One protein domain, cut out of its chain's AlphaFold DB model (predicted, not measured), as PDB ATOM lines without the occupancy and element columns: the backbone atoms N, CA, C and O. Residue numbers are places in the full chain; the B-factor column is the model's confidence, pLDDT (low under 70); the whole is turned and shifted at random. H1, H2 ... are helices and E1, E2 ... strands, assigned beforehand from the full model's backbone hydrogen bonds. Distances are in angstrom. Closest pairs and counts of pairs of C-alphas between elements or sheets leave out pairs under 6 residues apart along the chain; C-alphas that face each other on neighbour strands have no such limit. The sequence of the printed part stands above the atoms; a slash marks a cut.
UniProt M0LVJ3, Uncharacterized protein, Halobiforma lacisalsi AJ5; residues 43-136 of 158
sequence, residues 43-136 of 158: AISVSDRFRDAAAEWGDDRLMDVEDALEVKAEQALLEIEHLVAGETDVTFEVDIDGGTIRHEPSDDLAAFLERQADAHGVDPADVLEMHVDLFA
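Overview. This is residues 43 to 136 of the 158 residues of an uncharacterized protein of Halobiforma lacisalsi AJ5 (UniProt M0LVJ3). A small three-stranded sheet has one face covered by two helices, the long H2 and the shorter H4, while its other face is bare; H1 and H3 pack on H2 at its two ends, off the sheet, and make the body elongated. The printed part has 94 residues, with four named helices and three named strands in the order E1 H1 H2 E2 E3 H3 H4. The sheet's order is E1 - E3 - E2, antiparallel throughout, and the class is mostly helix. The whole is compact, with a radius of gyration of the C-alphas of 13.2 A and spans of 41 by 26 by 19 A.

Along the chain. In the sheet, E1 is residues 43 to 45, 7.0 A long, beginning with C-alpha 43 at (70.121, 3.224, 20.140). E2 is residues 91 to 95, 13.9 A, and E3 is residues 100 to 104, 13.4 A. H2, the longest helix, is residues 65 to 85, 29.4 A, from C-alpha 65 at (81.905, 19.277, 16.333). H1 is residues 48 to 60, 18.4 A, and H3 is residues 107 to 120, 20.3 A. H4 is residues 124 to 135, 17.1 A, ending with C-alpha 135 at (78.602, 6.209, 5.732).

Arrangement. E3 is the inner strand. It is antiparallel to E1, with N 44 and O 101 within hydrogen-bond range at 2.9 A. E2 and E3 form a hairpin, with N 93 and O 102 at 2.8 A. E1, H1 H2 and E2 make a split strand-helix-strand unit, two strands running the same way with E3 between them, and its crossover is right-handed. H2 and H4 are on the same face of the sheet, giving two layers, one of strands and one of helices. H2 lies over E3 and E2 at a height over the sheet of 9.5 A, slantwise to the strands, at 33 degrees to E2 on the local plane. H4 lies over E1, its closest C-alphas being those of Ile 44 and Glu 129, 5.6 A apart. H2 is the hub. With residues 65 to 72 alone it touches H1 at a steep tilt of 67 degrees, opposite ways; the closest C-alphas, of Gly 58 and Ala 68, are 5.0 A apart. With residues 80 to 85 alone it touches H3, about perpendicular at 87 degrees, closest at the C-alphas of Ala 85 and Asp 108, 5.6 A. It touches H4 at a steep tilt of 69.7 degrees, only just short of about perpendicular, closest at the C-alphas of Ala 76 and Phe 135, 5.3 A. H3 touches H4, about perpendicular at 79 degrees, closest at the C-alphas of Leu 113 and Pro 124, 5.1 A. H1 and H3 are apart. In H1, H2, H3 and H4 every O i to N i+4 pair is within hydrogen-bond range.

Size, cuts and confidence. The C-alphas farthest apart, of Leu 62 and Ala 119, are 42.3 A from each other. The printed part has no cut, and its six links are tight. The mean pLDDT of the printed part is 94.9, and no printed residue is under 70.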
ATOM      1  N   ALA A  43      68.977   2.454  19.664       97.50
ATOM      2  CA  ALA A  43      70.121   3.224  20.140       97.50
ATOM      3  C   ALA A  43      71.422   2.535  19.719       97.50
ATOM      4  O   ALA A  43      71.590   1.346  19.989       97.50
ATOM      5  N   ILE A  44      72.328   3.287  19.098       97.75
ATOM      6  CA  ILE A  44      73.648   2.821  18.661       97.75
ATOM      7  C   ILE A  44      74.753   3.669  19.281       97.75
ATOM      8  O   ILE A  44      74.557   4.858  19.551       97.75
ATOM      9  N   SER A  45      75.921   3.067  19.487       97.00
ATOM     10  CA  SER A  45      77.089   3.819  19.944       97.00
ATOM     11  C   SER A  45      77.697   4.567  18.766       97.00
ATOM     12  O   SER A  45      77.853   4.018  17.680       97.00
ATOM     13  N   VAL A  46      78.086   5.822  18.973       95.12
ATOM     14  CA  VAL A  46      78.900   6.535  17.989       95.12
ATOM     15  C   VAL A  46      80.318   5.979  18.075       95.12
ATOM     16  O   VAL A  46      80.938   6.001  19.145       95.12
ATOM     17  N   SER A  47      80.846   5.482  16.961       95.56
ATOM     18  CA  SER A  47      82.222   4.997  16.898       95.56
ATOM     19  C   SER A  47      83.222   6.157  16.865       95.56
ATOM     20  O   SER A  47      82.917   7.261  16.409       95.56
ATOM     21  N   ASP A  48      84.463   5.905  17.287       94.31
ATOM     22  CA  ASP A  48      85.542   6.896  17.164       94.31
ATOM     23  C   ASP A  48      85.792   7.268  15.699       94.31
ATOM     24  O   ASP A  48      85.997   8.430  15.370       94.31
ATOM     25  N   ARG A  49      85.658   6.295  14.789       93.38
ATOM     26  CA  ARG A  49      85.765   6.524  13.345       93.38
ATOM     27  C   ARG A  49      84.730   7.536  12.854       93.38
ATOM     28  O   ARG A  49      85.058   8.342  11.982       93.38
ATOM     29  N   PHE A  50      83.497   7.449  13.348       94.94
ATOM     30  CA  PHE A  50      82.424   8.364  12.982       94.94
ATOM     31  C   PHE A  50      82.650   9.753  13.584       94.94
ATOM     32  O   PHE A  50      82.545  10.741  12.859       94.94
ATOM     33  N   ARG A  51      83.052   9.830  14.863       94.62
ATOM     34  CA  ARG A  51      83.423  11.101  15.518       94.62
ATOM     35  C   ARG A  51      84.547  11.815  14.777       94.62
ATOM     36  O   ARG A  51      84.415  12.998  14.487       94.62
ATOM     37  N   ASP A  52      85.609  11.096  14.425       94.56
ATOM     38  CA  ASP A  52      86.752  11.654  13.700       94.56
ATOM     39  C   ASP A  52      86.332  12.196  12.330       94.56
ATOM     40  O   ASP A  52      86.757  13.275  11.927       94.56
ATOM     41  N   ALA A  53      85.479  11.460  11.609       93.50
ATOM     42  CA  ALA A  53      84.980  11.893  10.307       93.50
ATOM     43  C   ALA A  53      84.064  13.124  10.409       93.50
ATOM     44  O   ALA A  53      84.119  13.993   9.541       93.50
ATOM     45  N   ALA A  54      83.237  13.206  11.455       94.31
ATOM     46  CA  ALA A  54      82.412  14.377  11.721       94.31
ATOM     47  C   ALA A  54      83.259  15.598  12.093       94.31
ATOM     48  O   ALA A  54      83.037  16.669  11.539       94.31
ATOM     49  N   ALA A  55      84.265  15.430  12.954       94.50
ATOM     50  CA  ALA A  55      85.184  16.501  13.325       94.50
ATOM     51  C   ALA A  55      85.951  17.044  12.108       94.50
ATOM     52  O   ALA A  55      85.959  18.247  11.886       94.50
ATOM     53  N   GLU A  56      86.517  16.164  11.275       93.75
ATOM     54  CA  GLU A  56      87.226  16.548  10.044       93.75
ATOM     55  C   GLU A  56      86.310  17.320   9.076       93.75
ATOM     56  O   GLU A  56      86.670  18.385   8.576       93.75
ATOM     57  N   TRP A  57      85.090  16.824   8.859       94.06
ATOM     58  CA  TRP A  57      84.105  17.483   7.999       94.06
ATOM     59  C   TRP A  57      83.641  18.841   8.548       94.06
ATOM     60  O   TRP A  57      83.416  19.777   7.772       94.06
ATOM     61  N   GLY A  58      83.490  18.936   9.872       94.38
ATOM     62  CA  GLY A  58      83.134  20.160  10.579       94.38
ATOM     63  C   GLY A  58      84.241  21.208  10.496       94.38
ATOM     64  O   GLY A  58      83.962  22.354  10.142       94.38
ATOM     65  N   ASP A  59      85.494  20.803  10.708       94.31
ATOM     66  CA  ASP A  59      86.675  21.667  10.601       94.31
ATOM     67  C   ASP A  59      86.778  22.307   9.207       94.31
ATOM     68  O   ASP A  59      86.937  23.528   9.093       94.31
ATOM     69  N   ASP A  60      86.590  21.520   8.141       92.88
ATOM     70  CA  ASP A  60      86.597  22.005   6.750       92.88
ATOM     71  C   ASP A  60      85.494  23.042   6.462       92.88
ATOM     72  O   ASP A  60      85.602  23.848   5.532       92.88
ATOM     73  N   ARG A  61      84.425  23.040   7.265       92.38
ATOM     74  CA  ARG A  61      83.258  23.926   7.133       92.38
ATOM     75  C   ARG A  61      83.161  24.986   8.225       92.38
ATOM     76  O   ARG A  61      82.201  25.756   8.212       92.38
ATOM     77  N   LEU A  62      84.157  25.079   9.111       95.56
ATOM     78  CA  LEU A  62      84.151  25.971  10.276       95.56
ATOM     79  C   LEU A  62      82.895  25.779  11.148       95.56
ATOM     80  O   LEU A  62      82.296  26.755  11.603       95.56
ATOM     81  N   MET A  63      82.482  24.523  11.326       93.75
ATOM     82  CA  MET A  63      81.325  24.106  12.114       93.75
ATOM     83  C   MET A  63      81.775  23.472  13.434       93.75
ATOM     84  O   MET A  63      82.804  22.797  13.483       93.75
ATOM     85  N   ASP A  64      80.989  23.671  14.492       95.56
ATOM     86  CA  ASP A  64      81.229  23.025  15.779       95.56
ATOM     87  C   ASP A  64      81.072  21.500  15.661       95.56
ATOM     88  O   ASP A  64      80.250  20.991  14.899       95.56
ATOM     89  N   VAL A  65      81.866  20.748  16.428       92.56
ATOM     90  CA  VAL A  65      81.905  19.277  16.333       92.56
ATOM     91  C   VAL A  65      80.560  18.618  16.657       92.56
ATOM     92  O   VAL A  65      80.254  17.559  16.115       92.56
ATOM     93  N   GLU A  66      79.760  19.238  17.524       94.38
ATOM     94  CA  GLU A  66      78.435  18.748  17.920       94.38
ATOM     95  C   GLU A  66      77.452  18.847  16.747       94.38
ATOM     96  O   GLU A  66      76.884  17.834  16.341       94.38
ATOM     97  N   ASP A  67      77.357  20.030  16.132       95.81
ATOM     98  CA  ASP A  67      76.558  20.269  14.927       95.81
ATOM     99  C   ASP A  67      77.028  19.374  13.769       95.81
ATOM    100  O   ASP A  67      76.224  18.779  13.049       95.81
ATOM    101  N   ALA A  68      78.346  19.225  13.603       95.06
ATOM    102  CA  ALA A  68      78.910  18.357  12.580       95.06
ATOM    103  C   ALA A  68      78.520  16.890  12.805       95.06
ATOM    104  O   ALA A  68      78.202  16.181  11.850       95.06
ATOM    105  N   LEU A  69      78.510  16.427  14.058       95.56
ATOM    106  CA  LEU A  69      78.093  15.071  14.398       95.56
ATOM    107  C   LEU A  69      76.611  14.844  14.095       95.56
ATOM    108  O   LEU A  69      76.272  13.803  13.530       95.56
ATOM    109  N   GLU A  70      75.750  15.808  14.422       96.19
ATOM    110  CA  GLU A  70      74.315  15.746  14.136       96.19
ATOM    111  C   GLU A  70      74.047  15.685  12.629       96.19
ATOM    112  O   GLU A  70      73.374  14.764  12.165       96.19
ATOM    113  N   VAL A  71      74.669  16.568  11.841       95.25
ATOM    114  CA  VAL A  71      74.530  16.566  10.375       95.25
ATOM    115  C   VAL A  71      75.034  15.258   9.769       95.25
ATOM    116  O   VAL A  71      74.406  14.690   8.873       95.25
ATOM    117  N   LYS A  72      76.173  14.740  10.239       95.06
ATOM    118  CA  LYS A  72      76.695  13.460   9.749       95.06
ATOM    119  C   LYS A  72      75.781  12.296  10.114       95.06
ATOM    120  O   LYS A  72      75.622  11.397   9.285       95.06
ATOM    121  N   ALA A  73      75.206  12.297  11.317       96.81
ATOM    122  CA  ALA A  73      74.242  11.291  11.747       96.81
ATOM    123  C   ALA A  73      72.985  11.336  10.870       96.81
ATOM    124  O   ALA A  73      72.594  10.295  10.344       96.81
ATOM    125  N   GLU A  74      72.428  12.525  10.627       96.31
ATOM    126  CA  GLU A  74      71.292  12.728   9.723       96.31
ATOM    127  C   GLU A  74      71.586  12.174   8.329       96.31
ATOM    128  O   GLU A  74      70.838  11.341   7.827       96.31
ATOM    129  N   GLN A  75      72.717  12.560   7.724       95.50
ATOM    130  CA  GLN A  75      73.114  12.089   6.393       95.50
ATOM    131  C   GLN A  75      73.234  10.565   6.320       95.50
ATOM    132  O   GLN A  75      72.778   9.952   5.356       95.50
ATOM    133  N   ALA A  76      73.874   9.951   7.316       96.19
ATOM    134  CA  ALA A  76      74.071   8.508   7.340       96.19
ATOM    135  C   ALA A  76      72.740   7.762   7.496       96.19
ATOM    136  O   ALA A  76      72.487   6.809   6.761       96.19
ATOM    137  N   LEU A  77      71.887   8.199   8.425       96.94
ATOM    138  CA  LEU A  77      70.581   7.585   8.660       96.94
ATOM    139  C   LEU A  77      69.649   7.772   7.462       96.94
ATOM    140  O   LEU A  77      69.023   6.807   7.026       96.94
ATOM    141  N   LEU A  78      69.610   8.978   6.891       96.38
ATOM    142  CA  LEU A  78      68.790   9.295   5.726       96.38
ATOM    143  C   LEU A  78      69.171   8.446   4.518       96.38
ATOM    144  O   LEU A  78      68.290   7.948   3.826       96.38
ATOM    145  N   GLU A  79      70.463   8.231   4.280       95.88
ATOM    146  CA  GLU A  79      70.905   7.374   3.182       95.88
ATOM    147  C   GLU A  79      70.459   5.919   3.382       95.88
ATOM    148  O   GLU A  79      69.977   5.281   2.449       95.88
ATOM    149  N   ILE A  80      70.575   5.384   4.600       96.00
ATOM    150  CA  ILE A  80      70.148   4.011   4.904       96.00
ATOM    151  C   ILE A  80      68.636   3.862   4.691       96.00
ATOM    152  O   ILE A  80      68.191   2.918   4.032       96.00
ATOM    153  N   GLU A  81      67.856   4.805   5.215       96.69
ATOM    154  CA  GLU A  81      66.401   4.853   5.060       96.69
ATOM    155  C   GLU A  81      65.990   4.989   3.591       96.69
ATOM    156  O   GLU A  81      65.124   4.260   3.100       96.69
ATOM    157  N   HIS A  82      66.682   5.839   2.836       95.50
ATOM    158  CA  HIS A  82      66.451   5.988   1.409       95.50
ATOM    159  C   HIS A  82      66.733   4.691   0.637       95.50
ATOM    160  O   HIS A  82      65.925   4.266  -0.190       95.50
ATOM    161  N   LEU A  83      67.857   4.024   0.913       95.75
ATOM    162  CA  LEU A  83      68.256   2.807   0.202       95.75
ATOM    163  C   LEU A  83      67.343   1.610   0.497       95.75
ATOM    164  O   LEU A  83      67.159   0.756  -0.374       95.75
ATOM    165  N   VAL A  84      66.799   1.519   1.712       96.50
ATOM    166  CA  VAL A  84      65.980   0.376   2.140       96.50
ATOM    167  C   VAL A  84      64.487   0.613   1.916       96.50
ATOM    168  O   VAL A  84      63.805  -0.282   1.412       96.50
ATOM    169  N   ALA A  85      63.993   1.794   2.284       94.62
ATOM    170  CA  ALA A  85      62.570   2.123   2.342       94.62
ATOM    171  C   ALA A  85      62.160   3.236   1.360       94.62
ATOM    172  O   ALA A  85      60.972   3.432   1.104       94.62
ATOM    173  N   GLY A  86      63.119   3.938   0.745       95.44
ATOM    174  CA  GLY A  86      62.835   5.055  -0.161       95.44
ATOM    175  C   GLY A  86      62.362   6.319   0.557       95.44
ATOM    176  O   GLY A  86      61.818   7.213  -0.094       95.44
ATOM    177  N   GLU A  87      62.560   6.393   1.872       94.81
ATOM    178  CA  GLU A  87      62.216   7.559   2.679       94.81
ATOM    179  C   GLU A  87      63.109   8.761   2.331       94.81
ATOM    180  O   GLU A  87      64.179   8.635   1.723       94.81
ATOM    181  N   THR A  88      62.629   9.953   2.682       94.06
ATOM    182  CA  THR A  88      63.319  11.232   2.435       94.06
ATOM    183  C   THR A  88      63.471  12.076   3.695       94.06
ATOM    184  O   THR A  88      63.806  13.253   3.596       94.06
ATOM    185  N   ASP A  89      63.158  11.505   4.853       93.44
ATOM    186  CA  ASP A  89      63.236  12.160   6.153       93.44
ATOM    187  C   ASP A  89      63.555  11.116   7.228       93.44
ATOM    188  O   ASP A  89      63.258   9.932   7.044       93.44
ATOM    189  N   VAL A  90      64.159  11.548   8.334       96.19
ATOM    190  CA  VAL A  90      64.556  10.673   9.440       96.19
ATOM    191  C   VAL A  90      64.276  11.304  10.792       96.19
ATOM    192  O   VAL A  90      64.513  12.486  11.017       96.19
ATOM    193  N   THR A  91      63.831  10.479  11.736       95.75
ATOM    194  CA  THR A  91      63.655  10.885  13.133       95.75
ATOM    195  C   THR A  91      64.798  10.323  13.966       95.75
ATOM    196  O   THR A  91      64.983   9.101  14.036       95.75
ATOM    197  N   PHE A  92      65.581  11.194  14.603       97.25
ATOM    198  CA  PHE A  92      66.685  10.781  15.463       97.25
ATOM    199  C   PHE A  92      67.041  11.836  16.522       97.25
ATOM    200  O   PHE A  92      66.612  12.984  16.453       97.25
ATOM    201  N   GLU A  93      67.830  11.418  17.508       96.94
ATOM    202  CA  GLU A  93      68.431  12.252  18.547       96.94
ATOM    203  C   GLU A  93      69.899  11.842  18.733       96.94
ATOM    204  O   GLU A  93      70.211  10.645  18.743       96.94
ATOM    205  N   VAL A  94      70.791  12.813  18.943       96.31
ATOM    206  CA  VAL A  94      72.193  12.558  19.302       96.31
ATOM    207  C   VAL A  94      72.437  12.980  20.748       96.31
ATOM    208  O   VAL A  94      72.246  14.134  21.119       96.31
ATOM    209  N   ASP A  95      72.877  12.034  21.571       94.88
ATOM    210  CA  ASP A  95      73.411  12.300  22.905       94.88
ATOM    211  C   ASP A  95      74.932  12.454  22.790       94.88
ATOM    212  O   ASP A  95      75.653  11.460  22.670       94.88
ATOM    213  N   ILE A  96      75.411  13.702  22.779       89.75
ATOM    214  CA  ILE A  96      76.835  14.037  22.627       89.75
ATOM    215  C   ILE A  96      77.649  13.518  23.817       89.75
ATOM    216  O   ILE A  96      78.670  12.852  23.628       89.75
ATOM    217  N   ASP A  97      77.174  13.768  25.038       87.94
ATOM    218  CA  ASP A  97      77.851  13.371  26.275       87.94
ATOM    219  C   ASP A  97      77.874  11.844  26.437       87.94
ATOM    220  O   ASP A  97      78.872  11.260  26.871       87.94
ATOM    221  N   GLY A  98      76.766  11.187  26.080       86.81
ATOM    222  CA  GLY A  98      76.621   9.732  26.093       86.81
ATOM    223  C   GLY A  98      77.179   9.032  24.855       86.81
ATOM    224  O   GLY A  98      77.218   7.800  24.818       86.81
ATOM    225  N   GLY A  99      77.597   9.783  23.832       93.31
ATOM    226  CA  GLY A  99      78.134   9.256  22.583       93.31
ATOM    227  C   GLY A  99      77.197   8.274  21.880       93.31
ATOM    228  O   GLY A  99      77.671   7.247  21.395       93.31
ATOM    229  N   THR A 100      75.893   8.552  21.869       96.88
ATOM    230  CA  THR A 100      74.846   7.633  21.388       96.88
ATOM    231  C   THR A 100      73.949   8.323  20.361       96.88
ATOM    232  O   THR A 100      73.569   9.473  20.556       96.88
ATOM    233  N   ILE A 101      73.553   7.612  19.303       97.19
ATOM    234  CA  ILE A 101      72.492   8.045  18.377       97.19
ATOM    235  C   ILE A 101      71.258   7.186  18.638       97.19
ATOM    236  O   ILE A 101      71.345   5.957  18.636       97.19
ATOM    237  N   ARG A 102      70.106   7.818  18.863       97.62
ATOM    238  CA  ARG A 102      68.804   7.152  18.948       97.62
ATOM    239  C   ARG A 102      68.018   7.462  17.687       97.62
ATOM    240  O   ARG A 102      67.708   8.615  17.443       97.62
ATOM    241  N   HIS A 103      67.669   6.441  16.923       97.06
ATOM    242  CA  HIS A 103      66.942   6.585  15.667       97.06
ATOM    243  C   HIS A 103      65.617   5.826  15.729       97.06
ATOM    244  O   HIS A 103      65.572   4.706  16.237       97.06
ATOM    245  N   GLU A 104      64.543   6.428  15.226       96.62
ATOM    246  CA  GLU A 104      63.264   5.755  14.995       96.62
ATOM    247  C   GLU A 104      63.199   5.292  13.535       96.62
ATOM    248  O   GLU A 104      62.879   6.105  12.667       96.62
ATOM    249  N   PRO A 105      63.520   4.016  13.243       95.75
ATOM    250  CA  PRO A 105      63.525   3.533  11.871       95.75
ATOM    251  C   PRO A 105      62.109   3.412  11.306       95.75
ATOM    252  O   PRO A 105      61.147   3.149  12.037       95.75
ATOM    253  N   SER A 106      61.986   3.500   9.987       95.44
ATOM    254  CA  SER A 106      60.794   3.081   9.256       95.44
ATOM    255  C   SER A 106      60.498   1.592   9.486       95.44
ATOM    256  O   SER A 106      61.383   0.794   9.819       95.44
ATOM    257  N   ASP A 107      59.240   1.183   9.290       93.56
ATOM    258  CA  ASP A 107      58.842  -0.228   9.419       93.56
ATOM    259  C   ASP A 107      59.662  -1.133   8.472       93.56
ATOM    260  O   ASP A 107      60.040  -2.253   8.834       93.56
ATOM    261  N   ASP A 108      59.972  -0.639   7.269       95.12
ATOM    262  CA  ASP A 108      60.741  -1.371   6.262       95.12
ATOM    263  C   ASP A 108      62.225  -1.476   6.637       95.12
ATOM    264  O   ASP A 108      62.806  -2.567   6.511       95.12
ATOM    265  N   LEU A 109      62.828  -0.400   7.163       96.12
ATOM    266  CA  LEU A 109      64.197  -0.441   7.674       96.12
ATOM    267  C   LEU A 109      64.314  -1.361   8.888       96.12
ATOM    268  O   LEU A 109      65.198  -2.217   8.922       96.12
ATOM    269  N   ALA A 110      63.401  -1.273   9.854       96.00
ATOM    270  CA  ALA A 110      63.423  -2.167  11.007       96.00
ATOM    271  C   ALA A 110      63.308  -3.637  10.596       96.00
ATOM    272  O   ALA A 110      64.112  -4.466  11.027       96.00
ATOM    273  N   ALA A 111      62.389  -3.961   9.682       94.94
ATOM    274  CA  ALA A 111      62.265  -5.318   9.168       94.94
ATOM    275  C   ALA A 111      63.531  -5.772   8.414       94.94
ATOM    276  O   ALA A 111      63.863  -6.960   8.419       94.94
ATOM    277  N   PHE A 112      64.231  -4.868   7.722       96.06
ATOM    278  CA  PHE A 112      65.517  -5.163   7.088       96.06
ATOM    279  C   PHE A 112      66.613  -5.468   8.113       96.06
ATOM    280  O   PHE A 112      67.276  -6.501   7.984       96.06
ATOM    281  N   LEU A 113      66.762  -4.619   9.133       96.19
ATOM    282  CA  LEU A 113      67.750  -4.786  10.197       96.19
ATOM    283  C   LEU A 113      67.530  -6.101  10.952       96.19
ATOM    284  O   LEU A 113      68.483  -6.853  11.139       96.19
ATOM    285  N   GLU A 114      66.280  -6.436  11.290       95.62
ATOM    286  CA  GLU A 114      65.917  -7.713  11.920       95.62
ATOM    287  C   GLU A 114      66.329  -8.918  11.063       95.62
ATOM    288  O   GLU A 114      66.972  -9.843  11.555       95.62
ATOM    289  N   ARG A 115      66.044  -8.901   9.754       95.12
ATOM    290  CA  ARG A 115      66.425 -10.009   8.858       95.12
ATOM    291  C   ARG A 115      67.937 -10.196   8.760       95.12
ATOM    292  O   ARG A 115      68.400 -11.331   8.654       95.12
ATOM    293  N   GLN A 116      68.702  -9.106   8.724       95.44
ATOM    294  CA  GLN A 116      70.166  -9.166   8.695       95.44
ATOM    295  C   GLN A 116      70.722  -9.664  10.032       95.44
ATOM    296  O   GLN A 116      71.570 -10.555  10.049       95.44
ATOM    297  N   ALA A 117      70.197  -9.142  11.139       94.62
ATOM    298  CA  ALA A 117      70.548  -9.558  12.488       94.62
ATOM    299  C   ALA A 117      70.331 -11.066  12.690       94.62
ATOM    300  O   ALA A 117      71.264 -11.779  13.067       94.62
ATOM    301  N   ASP A 118      69.153 -11.574  12.323       95.06
ATOM    302  CA  ASP A 118      68.803 -12.995  12.418       95.06
ATOM    303  C   ASP A 118      69.713 -13.886  11.563       95.06
ATOM    304  O   ASP A 118      70.111 -14.974  11.989       95.06
ATOM    305  N   ALA A 119      70.072 -13.435  10.357       95.50
ATOM    306  CA  ALA A 119      70.936 -14.194   9.454       95.50
ATOM    307  C   ALA A 119      72.363 -14.373  10.001       95.50
ATOM    308  O   ALA A 119      73.036 -15.349   9.657       95.50
ATOM    309  N   HIS A 120      72.819 -13.446  10.847       93.25
ATOM    310  CA  HIS A 120      74.190 -13.395  11.350       93.25
ATOM    311  C   HIS A 120      74.314 -13.615  12.866       93.25
ATOM    312  O   HIS A 120      75.431 -13.754  13.362       93.25
ATOM    313  N   GLY A 121      73.196 -13.717  13.588       94.00
ATOM    314  CA  GLY A 121      73.170 -13.923  15.036       94.00
ATOM    315  C   GLY A 121      73.683 -12.721  15.834       94.00
ATOM    316  O   GLY A 121      74.393 -12.918  16.820       94.00
ATOM    317  N   VAL A 122      73.357 -11.502  15.397       95.81
ATOM    318  CA  VAL A 122      73.748 -10.223  16.032       95.81
ATOM    319  C   VAL A 122      72.512  -9.402  16.424       95.81
ATOM    320  O   VAL A 122      71.395  -9.826  16.137       95.81
ATOM    321  N   ASP A 123      72.677  -8.256  17.093       93.69
ATOM    322  CA  ASP A 123      71.559  -7.351  17.402       93.69
ATOM    323  C   ASP A 123      71.260  -6.421  16.200       93.69
ATOM    324  O   ASP A 123      72.195  -5.976  15.528       93.69
ATOM    325  N   PRO A 124      69.989  -6.084  15.907       95.00
ATOM    326  CA  PRO A 124      69.649  -5.065  14.910       95.00
ATOM    327  C   PRO A 124      70.361  -3.720  15.124       95.00
ATOM    328  O   PRO A 124      70.697  -3.055  14.144       95.00
ATOM    329  N   ALA A 125      70.630  -3.337  16.377       96.62
ATOM    330  CA  ALA A 125      71.413  -2.147  16.703       96.62
ATOM    331  C   ALA A 125      72.853  -2.245  16.180       96.62
ATOM    332  O   ALA A 125      73.337  -1.296  15.573       96.62
ATOM    333  N   ASP A 126      73.502  -3.405  16.320       96.62
ATOM    334  CA  ASP A 126      74.869  -3.625  15.825       96.62
ATOM    335  C   ASP A 126      74.918  -3.537  14.288       96.62
ATOM    336  O   ASP A 126      75.868  -3.018  13.698       96.62
ATOM    337  N   VAL A 127      73.870  -4.030  13.616       96.88
ATOM    338  CA  VAL A 127      73.732  -3.919  12.157       96.88
ATOM    339  C   VAL A 127      73.590  -2.455  11.749       96.88
ATOM    340  O   VAL A 127      74.253  -2.029  10.801       96.88
ATOM    341  N   LEU A 128      72.744  -1.688  12.438       97.19
ATOM    342  CA  LEU A 128      72.561  -0.264  12.164       97.19
ATOM    343  C   LEU A 128      73.857   0.520  12.407       97.19
ATOM    344  O   LEU A 128      74.256   1.295  11.542       97.19
ATOM    345  N   GLU A 129      74.542   0.271  13.524       97.19
ATOM    346  CA  GLU A 129      75.833   0.884  13.862       97.19
ATOM    347  C   GLU A 129      76.857   0.664  12.744       97.19
ATOM    348  O   GLU A 129      77.461   1.617  12.254       97.19
ATOM    349  N   MET A 130      76.978  -0.573  12.249       95.56
ATOM    350  CA  MET A 130      77.861  -0.893  11.128       95.56
ATOM    351  C   MET A 130      77.512  -0.102   9.857       95.56
ATOM    352  O   MET A 130      78.417   0.357   9.160       95.56
ATOM    353  N   HIS A 131      76.225   0.061   9.530       95.06
ATOM    354  CA  HIS A 131      75.816   0.838   8.356       95.06
ATOM    355  C   HIS A 131      76.111   2.330   8.533       95.06
ATOM    356  O   HIS A 131      76.657   2.950   7.622       95.06
ATOM    357  N   VAL A 132      75.829   2.895   9.707       95.88
ATOM    358  CA  VAL A 132      76.157   4.294  10.021       95.88
ATOM    359  C   VAL A 132      77.666   4.538   9.887       95.88
ATOM    360  O   VAL A 132      78.093   5.492   9.231       95.88
ATOM    361  N   ASP A 133      78.490   3.618  10.386       94.06
ATOM    362  CA  ASP A 133      79.951   3.674  10.269       94.06
ATOM    363  C   ASP A 133      80.473   3.564   8.827       94.06
ATOM    364  O   ASP A 133      81.501   4.171   8.480       94.06
ATOM    365  N   LEU A 134      79.782   2.804   7.967       91.56
ATOM    366  CA  LEU A 134      80.094   2.743   6.536       91.56
ATOM    367  C   LEU A 134      79.917   4.119   5.877       91.56
ATOM    368  O   LEU A 134      80.757   4.508   5.059       91.56
ATOM    369  N   PHE A 135      78.900   4.883   6.282       89.12
ATOM    370  CA  PHE A 135      78.602   6.209   5.732       89.12
ATOM    371  C   PHE A 135      79.374   7.369   6.378       89.12
ATOM    372  O   PHE A 135      79.335   8.486   5.853       89.12
ATOM    373  N   ALA A 136      80.171   7.116   7.423       84.81
ATOM    374  CA  ALA A 136      80.968   8.131   8.126       84.81
ATOM    375  C   ALA A 136      81.744   9.073   7.180       84.81
ATOM    376  O   ALA A 136      81.763  10.286   7.373       84.81
TER     377      ALA A 136